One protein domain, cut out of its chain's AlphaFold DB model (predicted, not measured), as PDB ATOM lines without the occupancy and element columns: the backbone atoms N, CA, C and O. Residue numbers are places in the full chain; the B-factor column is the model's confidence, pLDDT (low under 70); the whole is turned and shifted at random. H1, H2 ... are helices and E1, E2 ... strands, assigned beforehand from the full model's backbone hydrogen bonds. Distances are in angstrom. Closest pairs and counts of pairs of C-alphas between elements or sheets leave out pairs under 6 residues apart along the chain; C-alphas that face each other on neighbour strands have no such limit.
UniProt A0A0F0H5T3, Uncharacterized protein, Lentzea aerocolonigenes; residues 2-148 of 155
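AT A GLANCE: This is residues 2 to 148 of the 155 residues of an uncharacterized protein of Lentzea aerocolonigenes (UniProt A0A0F0H5T3). What shape do these atoms make? A twisted sheet of six strands has H2 and H3 side by side over one face and no named helix over the other; beyond one end of it, the small hairpin E2 and E3 and the short helices H1 and H4 lengthen the body into a rod. What is it built of? The printed part has 147 residues, mixed in class, in the order H1 H2 E1 E2 E3 E4 H3 E5 E6 E7 E8 H4; the large sheet runs E1 E4 E8 E7 E6 E5, all antiparallel. How large is it? It is compact, with a radius of gyration of the C-alphas of 16.2 A, and spans 50 by 24 by 23 A.

IN THESE COORDINATES: Where are the large sheet's strands? They are E1, residues 40 to 44, E4, 68 to 72, E8, 129 to 135 and 19.5 A long, E7, 121 to 126, E6, 109 to 115 and 20.2 A long, and E5, 101 to 106. Where are the other elements? H2 is residues 14 to 36, 32.2 A from C-alpha 14 at (231.456, 189.377, 113.447) to C-alpha 36 at (250.455, 211.331, 127.300); H3 is 80 to 92, 18.0 A. E2 is residues 47 to 50, E3 is 61 to 65, H1 is 2 to 9, and H4 is 142 to 147, ending at C-alpha 147 (223.912, 182.065, 104.193).

HOW THE PARTS SIT: How is the large sheet paired? E5 E6 E7 E8 form a meander, each strand the antiparallel neighbour of the one before; within hydrogen-bond range are N 101 and O 113, 2.8 A, N 112 and O 124, 2.9 A, and N 131 and O 125, 2.8 A. E4 pairs with E8 through N 71 and O 130, 2.8 A, and E1 with E4 through N 41 and O 70, 2.8 A. Where are H2 and H3? They are on the same face, in two layers with the sheet, at heights of 9.3 A and 9.9 A over it, and touch at a shallow tilt of 29 degrees, opposite ways, with C-alphas of Ile 28 and Val 87 closest at 5.9 A. In both helices, as in H1 and H4, every O i to N i+4 pair is within hydrogen-bond range. What lies beyond the sheet? E2 and E3 are a hairpin, with N 47 and O 65 at 2.9 A; E3 runs on into E4 at 11 degrees. H1 and H4 are close but not clearly touching, the closest C-alphas being those of Met 9 and His 145, 6.3 A.

THE WHOLE: How far does it reach? The C-alphas of Gln 107 and Arg 147, the two farthest apart, are 51.0 A apart. Is anything cut, long or uncertain? The printed part has no cut and no long link; its mean pLDDT is 96.4, and no printed residue is under 70.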
ATOM      1  N   ASP A   2     212.658 185.316 112.389       85.31
ATOM      2  CA  ASP A   2     212.920 186.060 111.147       85.31
ATOM      3  C   ASP A   2     213.176 187.555 111.367       85.31
ATOM      4  O   ASP A   2     214.143 188.083 110.834       85.31
ATOM      5  N   GLU A   3     212.388 188.220 112.216       87.62
ATOM      6  CA  GLU A   3     212.599 189.639 112.550       87.62
ATOM      7  C   GLU A   3     213.951 189.890 113.235       87.62
ATOM      8  O   GLU A   3     214.669 190.827 112.888       87.62
ATOM      9  N   VAL A   4     214.332 189.018 114.178       88.38
ATOM     10  CA  VAL A   4     215.625 189.099 114.876       88.38
ATOM     11  C   VAL A   4     216.763 188.892 113.881       88.38
ATOM     12  O   VAL A   4     217.692 189.694 113.857       88.38
ATOM     13  N   PHE A   5     216.666 187.871 113.022       91.25
ATOM     14  CA  PHE A   5     217.661 187.597 111.987       91.25
ATOM     15  C   PHE A   5     217.786 188.762 111.004       91.25
ATOM     16  O   PHE A   5     218.892 189.219 110.745       91.25
ATOM     17  N   ALA A   6     216.665 189.293 110.508       92.25
ATOM     18  CA  ALA A   6     216.656 190.432 109.600       92.25
ATOM     19  C   ALA A   6     217.347 191.653 110.221       92.25
ATOM     20  O   ALA A   6     218.129 192.308 109.538       92.25
ATOM     21  N   LYS A   7     217.134 191.921 111.518       91.38
ATOM     22  CA  LYS A   7     217.812 193.004 112.248       91.38
ATOM     23  C   LYS A   7     219.331 192.816 112.288       91.38
ATOM     24  O   LYS A   7     220.056 193.765 111.997       91.38
ATOM     25  N   VAL A   8     219.830 191.628 112.650       92.88
ATOM     26  CA  VAL A   8     221.288 191.388 112.718       92.88
ATOM     27  C   VAL A   8     221.941 191.221 111.348       92.88
ATOM     28  O   VAL A   8     223.108 191.560 111.206       92.88
ATOM     29  N   MET A   9     221.201 190.790 110.325       95.56
ATOM     30  CA  MET A   9     221.694 190.665 108.948       95.56
ATOM     31  C   MET A   9     222.045 192.020 108.310       95.56
ATOM     32  O   MET A   9     222.881 192.080 107.415       95.56
ATOM     33  N   GLN A  10     221.450 193.121 108.788       95.38
ATOM     34  CA  GLN A  10     221.810 194.479 108.351       95.38
ATOM     35  C   GLN A  10     223.165 194.958 108.895       95.38
ATOM     36  O   GLN A  10     223.661 196.005 108.482       95.38
ATOM     37  N   ARG A  11     223.753 194.237 109.852       95.38
ATOM     38  CA  ARG A  11     225.056 194.564 110.437       95.38
ATOM     39  C   ARG A  11     226.168 193.877 109.635       95.38
ATOM     40  O   ARG A  11     225.897 192.881 108.962       95.38
ATOM     41  N   PRO A  12     227.421 194.355 109.728       97.56
ATOM     42  CA  PRO A  12     228.572 193.561 109.312       97.56
ATOM     43  C   PRO A  12     228.602 192.221 110.052       97.56
ATOM     44  O   PRO A  12     228.052 192.102 111.156       97.56
ATOM     45  N   ASP A  13     229.269 191.229 109.469       98.06
ATOM     46  CA  ASP A  13     229.557 189.994 110.191       98.06
ATOM     47  C   ASP A  13     230.522 190.245 111.366       98.06
ATOM     48  O   ASP A  13     231.100 191.332 111.532       98.06
ATOM     49  N   ILE A  14     230.655 189.241 112.232       98.12
ATOM     50  CA  ILE A  14     231.456 189.377 113.447       98.12
ATOM     51  C   ILE A  14     232.939 189.655 113.158       98.12
ATOM     52  O   ILE A  14     233.537 190.475 113.850       98.12
ATOM     53  N   GLU A  15     233.527 189.058 112.121       98.31
ATOM     54  CA  GLU A  15     234.952 189.226 111.806       98.31
ATOM     55  C   GLU A  15     235.228 190.615 111.217       98.31
ATOM     56  O   GLU A  15     236.197 191.277 111.593       98.31
ATOM     57  N   GLN A  16     234.332 191.117 110.362       98.44
ATOM     58  CA  GLN A  16     234.379 192.497 109.871       98.44
ATOM     59  C   GLN A  16     234.302 193.507 111.021       98.44
ATOM     60  O   GLN A  16     235.035 194.500 111.038       98.44
ATOM     61  N   THR A  17     233.437 193.248 112.004       98.44
ATOM     62  CA  THR A  17     233.295 194.116 113.179       98.44
ATOM     63  C   THR A  17     234.533 194.053 114.072       98.44
ATOM     64  O   THR A  17     235.036 195.098 114.486       98.44
ATOM     65  N   VAL A  18     235.076 192.856 114.319       98.62
ATOM     66  CA  VAL A  18     236.321 192.668 115.081       98.62
ATOM     67  C   VAL A  18     237.484 193.406 114.422       98.62
ATOM     68  O   VAL A  18     238.220 194.106 115.116       98.62
ATOM     69  N   ALA A  19     237.637 193.315 113.099       98.56
ATOM     70  CA  ALA A  19     238.681 194.036 112.373       98.56
ATOM     71  C   ALA A  19     238.542 195.560 112.535       98.56
ATOM     72  O   ALA A  19     239.506 196.237 112.894       98.56
ATOM     73  N   SER A  20     237.325 196.085 112.353       98.62
ATOM     74  CA  SER A  20     237.018 197.511 112.521       98.62
ATOM     75  C   SER A  20     237.326 198.007 113.940       98.62
ATOM     76  O   SER A  20     237.991 199.024 114.133       98.62
ATOM     77  N   TYR A  21     236.916 197.260 114.964       98.69
ATOM     78  CA  TYR A  21     237.119 197.658 116.359       98.69
ATOM     79  C   TYR A  21     238.554 197.436 116.846       98.69
ATOM     80  O   TYR A  21     239.021 198.158 117.728       98.69
ATOM     81  N   THR A  22     239.290 196.507 116.234       98.62
ATOM     82  CA  THR A  22     240.734 196.354 116.456       98.62
ATOM     83  C   THR A  22     241.483 197.589 115.962       98.62
ATOM     84  O   THR A  22     242.348 198.110 116.670       98.62
ATOM     85  N   GLU A  23     241.113 198.107 114.788       98.75
ATOM     86  CA  GLU A  23     241.649 199.363 114.263       98.75
ATOM     87  C   GLU A  23     241.285 200.552 115.163       98.75
ATOM     88  O   GLU A  23     242.163 201.330 115.536       98.75
ATOM     89  N   MET A  24     240.018 200.667 115.576       98.81
ATOM     90  CA  MET A  24     239.567 201.706 116.509       98.81
ATOM     91  C   MET A  24     240.393 201.698 117.804       98.81
ATOM     92  O   MET A  24     240.940 202.726 118.208       98.81
ATOM     93  N   GLY A  25     240.526 200.530 118.438       98.69
ATOM     94  CA  GLY A  25     241.293 200.370 119.671       98.69
ATOM     95  C   GLY A  25     242.784 200.665 119.489       98.69
ATOM     96  O   GLY A  25     243.424 201.169 120.409       98.69
ATOM     97  N   ALA A  26     243.364 200.385 118.318       98.75
ATOM     98  CA  ALA A  26     244.730 200.798 117.991       98.75
ATOM     99  C   ALA A  26     244.852 202.326 117.886       98.75
ATOM    100  O   ALA A  26     245.686 202.907 118.575       98.75
ATOM    101  N   ARG A  27     243.959 202.985 117.137       98.81
ATOM    102  CA  ARG A  27     243.946 204.451 116.976       98.81
ATOM    103  C   ARG A  27     243.809 205.190 118.308       98.81
ATOM    104  O   ARG A  27     244.502 206.181 118.531       98.81
ATOM    105  N   ILE A  28     242.948 204.705 119.209       98.69
ATOM    106  CA  ILE A  28     242.816 205.259 120.567       98.69
ATOM    107  C   ILE A  28     244.158 205.178 121.299       98.69
ATOM    108  O   ILE A  28     244.669 206.192 121.777       98.69
ATOM    109  N   ARG A  29     244.759 203.984 121.356       98.69
ATOM    110  CA  ARG A  29     246.029 203.763 122.064       98.69
ATOM    111  C   ARG A  29     247.166 204.592 121.483       98.69
ATOM    112  O   ARG A  29     247.940 205.144 122.256       98.69
ATOM    113  N   GLU A  30     247.247 204.714 120.161       98.69
ATOM    114  CA  GLU A  30     248.241 205.537 119.465       98.69
ATOM    115  C   GLU A  30     248.111 207.019 119.829       98.69
ATOM    116  O   GLU A  30     249.106 207.645 120.193       98.69
ATOM    117  N   ARG A  31     246.892 207.578 119.812       98.56
ATOM    118  CA  ARG A  31     246.659 208.975 120.215       98.56
ATOM    119  C   ARG A  31     246.992 209.205 121.688       98.56
ATOM    120  O   ARG A  31     247.673 210.176 122.010       98.56
ATOM    121  N   LEU A  32     246.568 208.302 122.572       98.38
ATOM    122  CA  LEU A  32     246.870 208.388 124.004       98.38
ATOM    123  C   LEU A  32     248.375 208.243 124.282       98.38
ATOM    124  O   LEU A  32     248.914 208.932 125.147       98.38
ATOM    125  N   ALA A  33     249.071 207.373 123.550       98.38
ATOM    126  CA  ALA A  33     250.519 207.222 123.650       98.38
ATOM    127  C   ALA A  33     251.252 208.487 123.190       98.38
ATOM    128  O   ALA A  33     252.156 208.950 123.885       98.38
ATOM    129  N   ALA A  34     250.837 209.068 122.063       98.38
ATOM    130  CA  ALA A  34     251.435 210.280 121.516       98.38
ATOM    131  C   ALA A  34     251.236 211.504 122.424       98.38
ATOM    132  O   ALA A  34     252.162 212.294 122.586       98.38
ATOM    133  N   GLU A  35     250.052 211.659 123.021       98.44
ATOM    134  CA  GLU A  35     249.724 212.846 123.820       98.44
ATOM    135  C   GLU A  35     250.194 212.736 125.282       98.44
ATOM    136  O   GLU A  35     250.631 213.727 125.861       98.44
ATOM    137  N   PHE A  36     250.174 211.534 125.869       97.62
ATOM    138  CA  PHE A  36     250.455 211.331 127.300       97.62
ATOM    139  C   PHE A  36     251.685 210.463 127.594       97.62
ATOM    140  O   PHE A  36     251.921 210.112 128.750       97.62
ATOM    141  N   GLY A  37     252.460 210.070 126.578       95.62
ATOM    142  CA  GLY A  37     253.681 209.271 126.757       95.62
ATOM    143  C   GLY A  37     253.427 207.867 127.318       95.62
ATOM    144  O   GLY A  37     254.228 207.348 128.096       95.62
ATOM    145  N   ARG A  38     252.287 207.258 126.974       91.94
ATOM    146  CA  ARG A  38     251.860 205.944 127.485       91.94
ATOM    147  C   ARG A  38     252.418 204.793 126.655       91.94
ATOM    148  O   ARG A  38     252.591 204.908 125.446       91.94
ATOM    149  N   THR A  39     252.642 203.655 127.308       97.12
ATOM    150  CA  THR A  39     252.978 202.382 126.653       97.12
ATOM    151  C   THR A  39     251.886 201.375 126.969       97.12
ATOM    152  O   THR A  39     251.545 201.193 128.135       97.12
ATOM    153  N   TRP A  40     251.352 200.731 125.936       98.31
ATOM    154  CA  TRP A  40     250.231 199.805 126.053       98.31
ATOM    155  C   TRP A  40     250.685 198.359 125.890       98.31
ATOM    156  O   TRP A  40     251.376 198.025 124.929       98.31
ATOM    157  N   GLU A  41     250.232 197.498 126.791       98.31
ATOM    158  CA  GLU A  41     250.446 196.054 126.767       98.31
ATOM    159  C   GLU A  41     249.109 195.312 126.714       98.31
ATOM    160  O   GLU A  41     248.122 195.728 127.327       98.31
ATOM    161  N   GLN A  42     249.069 194.219 125.956       98.19
ATOM    162  CA  GLN A  42     247.926 193.314 125.949       98.19
ATOM    163  C   GLN A  42     247.966 192.474 127.225       98.19
ATOM    164  O   GLN A  42     248.979 191.845 127.522       98.19
ATOM    165  N   VAL A  43     246.859 192.451 127.964       97.81
ATOM    166  CA  VAL A  43     246.745 191.715 129.236       97.81
ATOM    167  C   VAL A  43     245.721 190.579 129.184       97.81
ATOM    168  O   VAL A  43     245.627 189.795 130.125       97.81
ATOM    169  N   SER A  44     244.965 190.463 128.090       96.75
ATOM    170  CA  SER A  44     244.140 189.294 127.777       96.75
ATOM    171  C   SER A  44     243.935 189.160 126.269       96.75
ATOM    172  O   SER A  44     243.997 190.153 125.547       96.75
ATOM    173  N   ASP A  45     243.636 187.948 125.801       95.50
ATOM    174  CA  ASP A  45     243.342 187.670 124.384       95.50
ATOM    175  C   ASP A  45     241.889 187.993 123.991       95.50
ATOM    176  O   ASP A  45     241.512 187.881 122.826       95.50
ATOM    177  N   GLY A  46     241.058 188.394 124.959       95.06
ATOM    178  CA  GLY A  46     239.621 188.541 124.763       95.06
ATOM    179  C   GLY A  46     238.899 187.191 124.708       95.06
ATOM    180  O   GLY A  46     239.349 186.191 125.271       95.06
ATOM    181  N   GLY A  47     237.733 187.157 124.068       96.19
ATOM    182  CA  GLY A  47     236.917 185.953 124.008       96.19
ATOM    183  C   GLY A  47     235.629 186.114 123.216       96.19
ATOM    184  O   GLY A  47     235.314 187.179 122.688       96.19
ATOM    185  N   ARG A  48     234.871 185.021 123.141       96.06
ATOM    186  CA  ARG A  48     233.541 184.985 122.529       96.06
ATOM    187  C   ARG A  48     232.485 184.659 123.558       96.06
ATOM    188  O   ARG A  48     232.727 183.818 124.426       96.06
ATOM    189  N   ALA A  49     231.312 185.247 123.399       93.31
ATOM    190  CA  ALA A  49     230.141 184.855 124.156       93.31
ATOM    191  C   ALA A  49     228.909 184.776 123.255       93.31
ATOM    192  O   ALA A  49     228.813 185.413 122.201       93.31
ATOM    193  N   GLY A  50     227.965 183.943 123.691       91.69
ATOM    194  CA  GLY A  50     226.624 183.952 123.136       91.69
ATOM    195  C   GLY A  50     225.929 185.266 123.465       91.69
ATOM    196  O   GLY A  50     226.247 185.946 124.443       91.69
ATOM    197  N   CYS A  51     224.960 185.609 122.635       92.62
ATOM    198  CA  CYS A  51     224.178 186.812 122.818       92.62
ATOM    199  C   CYS A  51     223.022 186.622 123.810       92.62
ATOM    200  O   CYS A  51     222.616 185.498 124.108       92.62
ATOM    201  N   GLY A  52     222.516 187.739 124.343       86.38
ATOM    202  CA  GLY A  52     221.459 187.748 125.357       86.38
ATOM    203  C   GLY A  52     220.142 187.115 124.895       86.38
ATOM    204  O   GLY A  52     219.978 186.733 123.736       86.38
ATOM    205  N   ASP A  53     219.180 187.036 125.812       86.44
ATOM    206  CA  ASP A  53     217.937 186.269 125.656       86.44
ATOM    207  C   ASP A  53     217.152 186.547 124.366       86.44
ATOM    208  O   ASP A  53     216.565 185.626 123.797       86.44
ATOM    209  N   GLU A  54     217.203 187.780 123.859       85.44
ATOM    210  CA  GLU A  54     216.569 188.186 122.598       85.44
ATOM    211  C   GLU A  54     217.099 187.432 121.358       85.44
ATOM    212  O   GLU A  54     216.392 187.319 120.355       85.44
ATOM    213  N   TYR A  55     218.303 186.852 121.437       86.94
ATOM    214  CA  TYR A  55     218.955 186.105 120.358       86.94
ATOM    215  C   TYR A  55     218.926 184.585 120.543       86.94
ATOM    216  O   TYR A  55     219.341 183.881 119.629       86.94
ATOM    217  N   LYS A  56     218.374 184.045 121.643       85.25
ATOM    218  CA  LYS A  56     218.318 182.586 121.925       85.25
ATOM    219  C   LYS A  56     217.661 181.741 120.825       85.25
ATOM    220  O   LYS A  56     217.778 180.521 120.817       85.25
ATOM    221  N   VAL A  57     216.927 182.377 119.914       83.06
ATOM    222  CA  VAL A  57     216.305 181.740 118.745       83.06
ATOM    223  C   VAL A  57     217.279 181.500 117.579       83.06
ATOM    224  O   VAL A  57     216.887 180.844 116.613       83.06
ATOM    225  N   LEU A  58     218.515 182.007 117.655       85.00
ATOM    226  CA  LEU A  58     219.570 181.900 116.643       85.00
ATOM    227  C   LEU A  58     220.868 181.367 117.279       85.00
ATOM    228  O   LEU A  58     221.415 182.004 118.171       85.00
ATOM    229  N   ASP A  59     221.403 180.252 116.772       84.81
ATOM    230  CA  ASP A  59     222.706 179.717 117.233       84.81
ATOM    231  C   ASP A  59     223.906 180.479 116.664       84.81
ATOM    232  O   ASP A  59     225.003 180.433 117.212       84.81
ATOM    233  N   ASP A  60     223.716 181.140 115.523       91.88
ATOM    234  CA  ASP A  60     224.814 181.699 114.742       91.88
ATOM    235  C   ASP A  60     225.010 183.207 115.000       91.88
ATOM    236  O   ASP A  60     225.424 183.944 114.103       91.88
ATOM    237  N   VAL A  61     224.658 183.674 116.202       94.44
ATOM    238  CA  VAL A  61     224.848 185.062 116.649       94.44
ATOM    239  C   VAL A  61     225.738 185.070 117.882       94.44
ATOM    240  O   VAL A  61     225.478 184.368 118.859       94.44
ATOM    241  N   GLU A  62     226.768 185.901 117.856       96.31
ATOM    242  CA  GLU A  62     227.729 186.031 118.946       96.31
ATOM    243  C   GLU A  62     228.188 187.480 119.113       96.31
ATOM    244  O   GLU A  62     227.995 188.327 118.235       96.31
ATOM    245  N   ASN A  63     228.804 187.754 120.258       97.56
ATOM    246  CA  ASN A  63     229.605 188.950 120.478       97.56
ATOM    247  C   ASN A  63     231.048 188.553 120.820       97.56
ATOM    248  O   ASN A  63     231.354 187.396 121.146       97.56
ATOM    249  N   ARG A  64     231.957 189.520 120.707       98.12
ATOM    250  CA  ARG A  64     233.381 189.337 120.966       98.12
ATOM    251  C   ARG A  64     233.880 190.405 121.920       98.12
ATOM    252  O   ARG A  64     233.711 191.597 121.677       98.12
ATOM    253  N   HIS A  65     234.552 189.956 122.970       98.06
ATOM    254  CA  HIS A  65     235.481 190.789 123.714       98.06
ATOM    255  C   HIS A  65     236.807 190.760 122.965       98.06
ATOM    256  O   HIS A  65     237.360 189.683 122.731       98.06
ATOM    257  N   LEU A  66     237.300 191.925 122.565       98.50
ATOM    258  CA  LEU A  66     238.618 192.050 121.954       98.50
ATOM    259  C   LEU A  66     239.711 191.931 123.033       98.50
ATOM    260  O   LEU A  66     239.402 191.984 124.230       98.50
ATOM    261  N   PRO A  67     240.989 191.774 122.636       98.25
ATOM    262  CA  PRO A  67     242.097 191.821 123.577       98.25
ATOM    263  C   PRO A  67     242.046 193.068 124.462       98.25
ATOM    264  O   PRO A  67     241.895 194.187 123.961       98.25
ATOM    265  N   ARG A  68     242.193 192.878 125.776       98.19
ATOM    266  CA  ARG A  68     242.256 193.978 126.747       98.19
ATOM    267  C   ARG A  68     243.638 194.602 126.732       98.19
ATOM    268  O   ARG A  68     244.642 193.886 126.772       98.19
ATOM    269  N   TRP A  69     243.685 195.929 126.776       98.75
ATOM    270  CA  TRP A  69     244.931 196.686 126.802       98.75
ATOM    271  C   TRP A  69     245.071 197.483 128.090       98.75
ATOM    272  O   TRP A  69     244.137 198.145 128.531       98.75
ATOM    273  N   SER A  70     246.264 197.448 128.672       98.56
ATOM    274  CA  SER A  70     246.617 198.180 129.884       98.56
ATOM    275  C   SER A  70     247.830 199.062 129.615       98.56
ATOM    276  O   SER A  70     248.748 198.667 128.904       98.56
ATOM    277  N   SER A  71     247.851 200.253 130.197       98.50
ATOM    278  CA  SER A  71     249.041 201.079 130.345       98.50
ATOM    279  C   SER A  71     249.321 201.242 131.829       98.50
ATOM    280  O   SER A  71     248.447 201.634 132.604       98.50
ATOM    281  N   LYS A  72     250.566 200.985 132.226       97.94
ATOM    282  CA  LYS A  72     250.975 201.073 133.628       97.94
ATOM    283  C   LYS A  72     250.767 202.485 134.189       97.94
ATOM    284  O   LYS A  72     251.139 203.473 133.551       97.94
ATOM    285  N   GLY A  73     250.260 202.550 135.418       97.06
ATOM    286  CA  GLY A  73     250.117 203.782 136.187       97.06
ATOM    287  C   GLY A  73     248.834 204.557 135.896       97.06
ATOM    288  O   GLY A  73     248.206 204.406 134.851       97.06
ATOM    289  N   ASN A  74     248.482 205.426 136.839       96.50
ATOM    290  CA  ASN A  74     247.314 206.294 136.766       96.50
ATOM    291  C   ASN A  74     247.470 207.396 135.700       96.50
ATOM    292  O   ASN A  74     248.581 207.883 135.458       96.50
ATOM    293  N   LEU A  75     246.363 207.801 135.082       96.50
ATOM    294  CA  LEU A  75     246.210 209.067 134.378       96.50
ATOM    295  C   LEU A  75     245.749 210.155 135.362       96.50
ATOM    296  O   LEU A  75     244.652 210.023 135.901       96.50
ATOM    297  N   PRO A  76     246.569 211.201 135.590       96.62
ATOM    298  CA  PRO A  76     246.233 212.300 136.489       96.62
ATOM    299  C   PRO A  76     244.891 212.969 136.170       96.62
ATOM    300  O   PRO A  76     244.503 213.078 135.007       96.62
ATOM    301  N   ASP A  77     244.218 213.472 137.208       98.12
ATOM    302  CA  ASP A  77     242.877 214.067 137.101       98.12
ATOM    303  C   ASP A  77     242.810 215.263 136.138       98.12
ATOM    304  O   ASP A  77     241.802 215.469 135.471       98.12
ATOM    305  N   ASP A  78     243.884 216.046 136.035       97.94
ATOM    306  CA  ASP A  78     243.980 217.182 135.115       97.94
ATOM    307  C   ASP A  78     244.135 216.751 133.646       97.94
ATOM    308  O   ASP A  78     243.795 217.510 132.738       97.94
ATOM    309  N   GLN A  79     244.599 215.523 133.405       98.31
ATOM    310  CA  GLN A  79     244.728 214.927 132.073       98.31
ATOM    311  C   GLN A  79     243.490 214.117 131.667       98.31
ATOM    312  O   GLN A  79     243.254 213.935 130.468       98.31
ATOM    313  N   TRP A  80     242.692 213.652 132.636       98.31
ATOM    314  CA  TRP A  80     241.535 212.790 132.391       98.31
ATOM    315  C   TRP A  80     240.548 213.357 131.356       98.31
ATOM    316  O   TRP A  80     240.317 212.666 130.361       98.31
ATOM    317  N   PRO A  81     240.038 214.605 131.473       98.25
ATOM    318  CA  PRO A  81     239.046 215.120 130.527       98.25
ATOM    319  C   PRO A  81     239.541 215.118 129.079       98.25
ATOM    320  O   PRO A  81     238.775 214.907 128.141       98.25
ATOM    321  N   ARG A  82     240.846 215.340 128.881       98.56
ATOM    322  CA  ARG A  82     241.442 215.341 127.548       98.56
ATOM    323  C   ARG A  82     241.596 213.924 126.994       98.56
ATOM    324  O   ARG A  82     241.328 213.716 125.813       98.56
ATOM    325  N   ALA A  83     241.999 212.958 127.815       98.50
ATOM    326  CA  ALA A  83     242.084 211.563 127.388       98.50
ATOM    327  C   ALA A  83     240.706 210.967 127.086       98.50
ATOM    328  O   ALA A  83     240.548 210.315 126.057       98.50
ATOM    329  N   GLU A  84     239.711 211.241 127.932       98.62
ATOM    330  CA  GLU A  84     238.312 210.874 127.694       98.62
ATOM    331  C   GLU A  84     237.828 211.441 126.353       98.62
ATOM    332  O   GLU A  84     237.340 210.693 125.509       98.62
ATOM    333  N   ALA A  85     238.067 212.731 126.089       98.56
ATOM    334  CA  ALA A  85     237.696 213.352 124.818       98.56
ATOM    335  C   ALA A  85     238.333 212.655 123.602       98.56
ATOM    336  O   ALA A  85     237.661 212.454 122.597       98.56
ATOM    337  N   ILE A  86     239.601 212.233 123.682       98.56
ATOM    338  CA  ILE A  86     240.260 211.473 122.603       98.56
ATOM    339  C   ILE A  86     239.548 210.143 122.348       98.56
ATOM    340  O   ILE A  86     239.349 209.774 121.189       98.56
ATOM    341  N   VAL A  87     239.186 209.421 123.410       98.56
ATOM    342  CA  VAL A  87     238.469 208.144 123.299       98.56
ATOM    343  C   VAL A  87     237.105 208.371 122.659       98.56
ATOM    344  O   VAL A  87     236.787 207.694 121.683       98.56
ATOM    345  N   GLY A  88     236.349 209.360 123.141       98.56
ATOM    346  CA  GLY A  88     235.037 209.714 122.605       98.56
ATOM    347  C   GLY A  88     235.079 210.143 121.141       98.56
ATOM    348  O   GLY A  88     234.325 209.607 120.337       98.56
ATOM    349  N   GLU A  89     236.006 211.026 120.757       98.62
ATOM    350  CA  GLU A  89     236.189 211.464 119.364       98.62
ATOM    351  C   GLU A  89     236.456 210.284 118.419       98.62
ATOM    352  O   GLU A  89     235.918 210.224 117.312       98.62
ATOM    353  N   VAL A  90     237.312 209.340 118.832       98.69
ATOM    354  CA  VAL A  90     237.602 208.165 118.004       98.69
ATOM    355  C   VAL A  90     236.396 207.231 117.976       98.69
ATOM    356  O   VAL A  90     236.013 206.811 116.889       98.69
ATOM    357  N   ALA A  91     235.774 206.933 119.119       98.56
ATOM    358  CA  ALA A  91     234.621 206.038 119.208       98.56
ATOM    359  C   ALA A  91     233.409 206.560 118.411       98.56
ATOM    360  O   ALA A  91     232.766 205.790 117.691       98.56
ATOM    361  N   GLU A  92     233.138 207.868 118.446       98.31
ATOM    362  CA  GLU A  92     232.088 208.520 117.651       98.31
ATOM    363  C   GLU A  92     232.278 208.247 116.147       98.31
ATOM    364  O   GLU A  92     231.323 207.910 115.444       98.31
ATOM    365  N   GLY A  93     233.525 208.261 115.659       98.00
ATOM    366  CA  GLY A  93     233.863 207.913 114.274       98.00
ATOM    367  C   GLY A  93     233.513 206.473 113.864       98.00
ATOM    368  O   GLY A  93     233.391 206.191 112.672       98.00
ATOM    369  N   TYR A  94     233.310 205.573 114.830       97.94
ATOM    370  CA  TYR A  94     232.867 204.183 114.631       97.94
ATOM    371  C   TYR A  94     231.375 203.977 114.975       97.94
ATOM    372  O   TYR A  94     230.860 202.847 114.981       97.94
ATOM    373  N   GLY A  95     230.650 205.075 115.208       97.44
ATOM    374  CA  GLY A  95     229.209 205.099 115.436       97.44
ATOM    375  C   GLY A  95     228.785 204.780 116.867       97.44
ATOM    376  O   GLY A  95     227.636 204.384 117.057       97.44
ATOM    377  N   PHE A  96     229.686 204.900 117.845       98.50
ATOM    378  CA  PHE A  96     229.315 204.939 119.262       98.50
ATOM    379  C   PHE A  96     228.658 206.279 119.603       98.50
ATOM    380  O   PHE A  96     228.845 207.270 118.891       98.50
ATOM    381  N   HIS A  97     227.880 206.319 120.684       98.00
ATOM    382  CA  HIS A  97     227.339 207.579 121.179       98.00
ATOM    383  C   HIS A  97     228.463 208.524 121.602       98.00
ATOM    384  O   HIS A  97     229.497 208.100 122.114       98.00
ATOM    385  N   LYS A  98     228.237 209.819 121.382       92.56
ATOM    386  CA  LYS A  98     229.204 210.868 121.703       92.56
ATOM    387  C   LYS A  98     229.439 211.007 123.207       92.56
ATOM    388  O   LYS A  98     230.577 211.181 123.635       92.56
ATOM    389  N   ASP A  99     228.361 210.953 123.982       95.19
ATOM    390  CA  ASP A  99     228.412 211.115 125.430       95.19
ATOM    391  C   ASP A  99     228.505 209.731 126.087       95.19
ATOM    392  O   ASP A  99     227.647 208.882 125.818       95.19
ATOM    393  N   PRO A 100     229.517 209.473 126.932       98.12
ATOM    394  CA  PRO A 100     229.631 208.194 127.605       98.12
ATOM    395  C   PRO A 100     228.706 208.099 128.821       98.12
ATOM    396  O   PRO A 100     228.306 209.091 129.435       98.12
ATOM    397  N   VAL A 101     228.463 206.866 129.256       98.44
ATOM    398  CA  VAL A 101     227.987 206.583 130.610       98.44
ATOM    399  C   VAL A 101     229.173 206.671 131.568       98.44
ATOM    400  O   VAL A 101     230.143 205.925 131.438       98.44
ATOM    401  N   ILE A 102     229.085 207.558 132.558       98.38
ATOM    402  CA  ILE A 102     230.088 207.680 133.624       98.38
ATOM    403  C   ILE A 102     229.819 206.599 134.676       98.38
ATOM    404  O   ILE A 102     228.778 206.625 135.337       98.38
ATOM    405  N   LEU A 103     230.754 205.664 134.845       98.25
ATOM    406  CA  LEU A 103     230.677 204.611 135.862       98.25
ATOM    407  C   LEU A 103     231.377 205.021 137.157       98.25
ATOM    408  O   LEU A 103     230.868 204.756 138.247       98.25
ATOM    409  N   VAL A 104     232.525 205.692 137.041       97.81
ATOM    410  CA  VAL A 104     233.306 206.195 138.175       97.81
ATOM    411  C   VAL A 104     233.840 207.586 137.844       97.81
ATOM    412  O   VAL A 104     234.335 207.819 136.747       97.81
ATOM    413  N   ASN A 105     233.736 208.511 138.800       97.31
ATOM    414  CA  ASN A 105     234.306 209.855 138.704       97.31
ATOM    415  C   ASN A 105     234.708 210.346 140.101       97.31
ATOM    416  O   ASN A 105     233.890 210.895 140.848       97.31
ATOM    417  N   ARG A 106     235.955 210.081 140.490       96.94
ATOM    418  CA  ARG A 106     236.553 210.551 141.745       96.94
ATOM    419  C   ARG A 106     238.063 210.713 141.579       96.94
ATOM    420  O   ARG A 106     238.650 210.240 140.618       96.94
ATOM    421  N   GLN A 107     238.699 211.378 142.537       97.06
ATOM    422  CA  GLN A 107     240.129 211.675 142.469       97.06
ATOM    423  C   GLN A 107     240.974 210.408 142.250       97.06
ATOM    424  O   GLN A 107     240.927 209.479 143.061       97.06
ATOM    425  N   GLY A 108     241.753 210.390 141.167       96.69
ATOM    426  CA  GLY A 108     242.628 209.287 140.781       96.69
ATOM    427  C   GLY A 108     241.913 208.015 140.311       96.69
ATOM    428  O   GLY A 108     242.591 207.005 140.132       96.69
ATOM    429  N   ASP A 109     240.592 208.034 140.125       98.44
ATOM    430  CA  ASP A 109     239.797 206.877 139.710       98.44
ATOM    431  C   ASP A 109     238.606 207.314 138.843       98.44
ATOM    432  O   ASP A 109     237.628 207.883 139.338       98.44
ATOM    433  N   HIS A 110     238.708 207.046 137.543       98.69
ATOM    434  CA  HIS A 110     237.709 207.415 136.543       98.69
ATOM    435  C   HIS A 110     237.418 206.240 135.628       98.69
ATOM    436  O   HIS A 110     238.333 205.521 135.228       98.69
ATOM    437  N   GLU A 111     236.157 206.070 135.252       98.75
ATOM    438  CA  GLU A 111     235.749 205.051 134.292       98.75
ATOM    439  C   GLU A 111     234.506 205.499 133.529       98.75
ATOM    440  O   GLU A 111     233.511 205.935 134.118       98.75
ATOM    441  N   VAL A 112     234.570 205.351 132.210       98.81
ATOM    442  CA  VAL A 112     233.498 205.667 131.273       98.81
ATOM    443  C   VAL A 112     233.258 204.507 130.316       98.81
ATOM    444  O   VAL A 112     234.182 203.769 129.957       98.81
ATOM    445  N   VAL A 113     232.013 204.375 129.868       98.88
ATOM    446  CA  VAL A 113     231.613 203.439 128.817       98.88
ATOM    447  C   VAL A 113     230.934 204.203 127.695       98.88
ATOM    448  O   VAL A 113     229.897 204.830 127.902       98.88
ATOM    449  N   TYR A 114     231.493 204.101 126.496       98.81
ATOM    450  CA  TYR A 114     230.824 204.503 125.264       98.81
ATOM    451  C   TYR A 114     230.043 203.310 124.737       98.81
ATOM    452  O   TYR A 114     230.625 202.255 124.480       98.81
ATOM    453  N   ASP A 115     228.734 203.463 124.581       98.12
ATOM    454  CA  ASP A 115     227.846 202.421 124.085       98.12
ATOM    455  C   ASP A 115     227.346 202.721 122.665       98.12
ATOM    456  O   ASP A 115     227.549 203.800 122.098       98.12
ATOM    457  N   LYS A 116     226.710 201.721 122.064       95.44
ATOM    458  CA  LYS A 116     226.121 201.790 120.728       95.44
ATOM    459  C   LYS A 116     224.797 201.021 120.704       95.44
ATOM    460  O   LYS A 116     224.669 200.028 121.423       95.44
ATOM    461  N   PRO A 117     223.818 201.377 119.845       92.12
ATOM    462  CA  PRO A 117     222.510 200.706 119.814       92.12
ATOM    463  C   PRO A 117     222.526 199.195 119.515       92.12
ATOM    464  O   PRO A 117     221.515 198.516 119.700       92.12
ATOM    465  N   ASP A 118     223.633 198.651 119.004       92.50
ATOM    466  CA  ASP A 118     223.816 197.212 118.780       92.50
ATOM    467  C   ASP A 118     224.357 196.452 120.005       92.50
ATOM    468  O   ASP A 118     224.488 195.225 119.940       92.50
ATOM    469  N   GLY A 119     224.611 197.162 121.107       94.56
ATOM    470  CA  GLY A 119     225.163 196.636 122.350       94.56
ATOM    471  C   GLY A 119     226.691 196.646 122.412       94.56
ATOM    472  O   GLY A 119     227.237 196.147 123.392       94.56
ATOM    473  N   ALA A 120     227.387 197.181 121.402       98.12
ATOM    474  CA  ALA A 120     228.834 197.356 121.472       98.12
ATOM    475  C   ALA A 120     229.232 198.340 122.576       98.12
ATOM    476  O   ALA A 120     228.501 199.292 122.864       98.12
ATOM    477  N   GLN A 121     230.415 198.131 123.153       98.56
ATOM    478  CA  GLN A 121     230.956 198.967 124.223       98.56
ATOM    479  C   GLN A 121     232.451 199.242 124.035       98.56
ATOM    480  O   GLN A 121     233.214 198.351 123.654       98.56
ATOM    481  N   VAL A 122     232.867 200.466 124.357       98.81
ATOM    482  CA  VAL A 122     234.261 200.832 124.632       98.81
ATOM    483  C   VAL A 122     234.335 201.303 126.075       98.81
ATOM    484  O   VAL A 122     233.754 202.332 126.415       98.81
ATOM    485  N   THR A 123     235.060 200.567 126.910       98.81
ATOM    486  CA  THR A 123     235.323 200.969 128.293       98.81
ATOM    487  C   THR A 123     236.709 201.575 128.370       98.81
ATOM    488  O   THR A 123     237.692 200.967 127.938       98.81
ATOM    489  N   PHE A 124     236.792 202.769 128.940       98.81
ATOM    490  CA  PHE A 124     238.051 203.437 129.224       98.81
ATOM    491  C   PHE A 124     238.066 203.866 130.681       98.81
ATOM    492  O   PHE A 124     237.129 204.501 131.159       98.81
ATOM    493  N   GLY A 125     239.136 203.524 131.386       98.56
ATOM    494  CA  GLY A 125     239.246 203.852 132.797       98.56
ATOM    495  C   GLY A 125     240.679 203.986 133.263       98.56
ATOM    496  O   GLY A 125     241.623 203.528 132.617       98.56
ATOM    497  N   THR A 126     240.850 204.632 134.405       98.62
ATOM    498  CA  THR A 126     242.128 204.791 135.077       98.62
ATOM    499  C   THR A 126     241.939 204.699 136.578       98.62
ATOM    500  O   THR A 126     241.122 205.408 137.140       98.62
ATOM    501  N   ALA A 127     242.750 203.872 137.227       97.81
ATOM    502  CA  ALA A 127     242.904 203.863 138.679       97.81
ATOM    503  C   ALA A 127     244.375 203.583 138.998       97.81
ATOM    504  O   ALA A 127     245.222 204.455 138.832       97.81
ATOM    505  N   VAL A 128     244.725 202.340 139.334       97.75
ATOM    506  CA  VAL A 128     246.133 201.911 139.448       97.75
ATOM    507  C   VAL A 128     246.827 201.893 138.080       97.75
ATOM    508  O   VAL A 128     247.988 202.283 137.969       97.75
ATOM    509  N   ASN A 129     246.106 201.465 137.043       98.25
ATOM    510  CA  ASN A 129     246.531 201.460 135.646       98.25
ATOM    511  C   ASN A 129     245.448 202.120 134.792       98.25
ATOM    512  O   ASN A 129     244.286 202.161 135.201       98.25
ATOM    513  N   THR A 130     245.823 202.582 133.604       98.62
ATOM    514  CA  THR A 130     244.884 203.026 132.572       98.62
ATOM    515  C   THR A 130     244.539 201.847 131.667       98.62
ATOM    516  O   THR A 130     245.432 201.122 131.235       98.62
ATOM    517  N   VAL A 131     243.260 201.630 131.383       98.62
ATOM    518  CA  VAL A 131     242.769 200.436 130.693       98.62
ATOM    519  C   VAL A 131     241.814 200.806 129.567       98.62
ATOM    520  O   VAL A 131     241.035 201.749 129.691       98.62
ATOM    521  N   LEU A 132     241.893 200.042 128.478       98.81
ATOM    522  CA  LEU A 132     240.981 200.088 127.346       98.81
ATOM    523  C   LEU A 132     240.439 198.680 127.071       98.81
ATOM    524  O   LEU A 132     241.210 197.758 126.780       98.81
ATOM    525  N   ASP A 133     239.117 198.543 127.116       98.56
ATOM    526  CA  ASP A 133     238.386 197.349 126.702       98.56
ATOM    527  C   ASP A 133     237.447 197.682 125.545       98.56
ATOM    528  O   ASP A 133     236.832 198.748 125.513       98.56
ATOM    529  N   VAL A 134     237.298 196.742 124.612       98.75
ATOM    530  CA  VAL A 134     236.342 196.862 123.508       98.75
ATOM    531  C   VAL A 134     235.545 195.571 123.385       98.75
ATOM    532  O   VAL A 134     236.107 194.474 123.337       98.75
ATOM    533  N   MET A 135     234.227 195.708 123.311       98.31
ATOM    534  CA  MET A 135     233.286 194.617 123.105       98.31
ATOM    535  C   MET A 135     232.404 194.933 121.897       98.31
ATOM    536  O   MET A 135     231.890 196.044 121.758       98.31
ATOM    537  N   THR A 136     232.214 193.961 121.010       98.56
ATOM    538  CA  THR A 136     231.268 194.104 119.899       98.56
ATOM    539  C   THR A 136     229.826 194.021 120.391       98.56
ATOM    540  O   THR A 136     229.539 193.465 121.451       98.56
ATOM    541  N   GLY A 137     228.894 194.494 119.566       96.94
ATOM    542  CA  GLY A 137     227.496 194.115 119.703       96.94
ATOM    543  C   GLY A 137     227.284 192.651 119.312       96.94
ATOM    544  O   GLY A 137     228.232 191.883 119.118       96.94
ATOM    545  N   CYS A 138     226.022 192.270 119.155       96.19
ATOM    546  CA  CYS A 138     225.656 190.958 118.627       96.19
ATOM    547  C   CYS A 138     225.665 190.948 117.095       96.19
ATOM    548  O   CYS A 138     224.923 191.709 116.465       96.19
ATOM    549  N   HIS A 139     226.465 190.065 116.496       97.12
ATOM    550  CA  HIS A 139     226.610 189.919 115.046       97.12
ATOM    551  C   HIS A 139     226.444 188.467 114.618       97.12
ATOM    552  O   HIS A 139     226.681 187.538 115.390       97.12
ATOM    553  N   LEU A 140     226.041 188.276 113.361       97.25
ATOM    554  CA  LEU A 140     226.068 186.956 112.746       97.25
ATOM    555  C   LEU A 140     227.516 186.485 112.582       97.25
ATOM    556  O   LEU A 140     228.406 187.273 112.248       97.25
ATOM    557  N   THR A 141     227.731 185.182 112.739       96.50
ATOM    558  CA  THR A 141     228.963 184.546 112.258       96.50
ATOM    559  C   THR A 141     229.087 184.716 110.742       96.50
ATOM    560  O   THR A 141     228.084 184.879 110.040       96.50
ATOM    561  N   VAL A 142     230.311 184.623 110.216       97.12
ATOM    562  CA  VAL A 142     230.584 184.738 108.771       97.12
ATOM    563  C   VAL A 142     229.715 183.776 107.954       97.12
ATOM    564  O   VAL A 142     229.099 184.170 106.964       97.12
ATOM    565  N   ASP A 143     229.603 182.520 108.395       94.94
ATOM    566  CA  ASP A 143     228.813 181.502 107.699       94.94
ATOM    567  C   ASP A 143     227.317 181.831 107.684       94.94
ATOM    568  O   ASP A 143     226.643 181.623 106.671       94.94
ATOM    569  N   ALA A 144     226.774 182.354 108.785       94.25
ATOM    570  CA  ALA A 144     225.361 182.707 108.859       94.25
ATOM    571  C   ALA A 144     225.025 183.984 108.099       94.25
ATOM    572  O   ALA A 144     223.976 184.038 107.453       94.25
ATOM    573  N   HIS A 145     225.928 184.962 108.119       96.44
ATOM    574  CA  HIS A 145     225.816 186.165 107.303       96.44
ATOM    575  C   HIS A 145     225.817 185.795 105.817       96.44
ATOM    576  O   HIS A 145     224.867 186.092 105.096       96.44
ATOM    577  N   ARG A 146     226.786 184.986 105.374       96.19
ATOM    578  CA  ARG A 146     226.869 184.511 103.984       96.19
ATOM    579  C   ARG A 146     225.661 183.682 103.554       96.19
ATOM    580  O   ARG A 146     225.244 183.760 102.400       96.19
ATOM    581  N   ARG A 147     225.112 182.869 104.459       94.94
ATOM    582  CA  ARG A 147     223.912 182.065 104.193       94.94
ATOM    583  C   ARG A 147     222.683 182.938 103.927       94.94
ATOM    584  O   ARG A 147     221.817 182.523 103.162       94.94
ATOM    585  N   GLY A 148     222.583 184.107 104.565       93.19
ATOM    586  CA  GLY A 148     221.513 185.084 104.338       93.19
ATOM    587  C   GLY A 148     220.114 184.639 104.780       93.19
ATOM    588  O   GLY A 148     219.142 185.350 104.538       93.19
TER     589      GLY A 148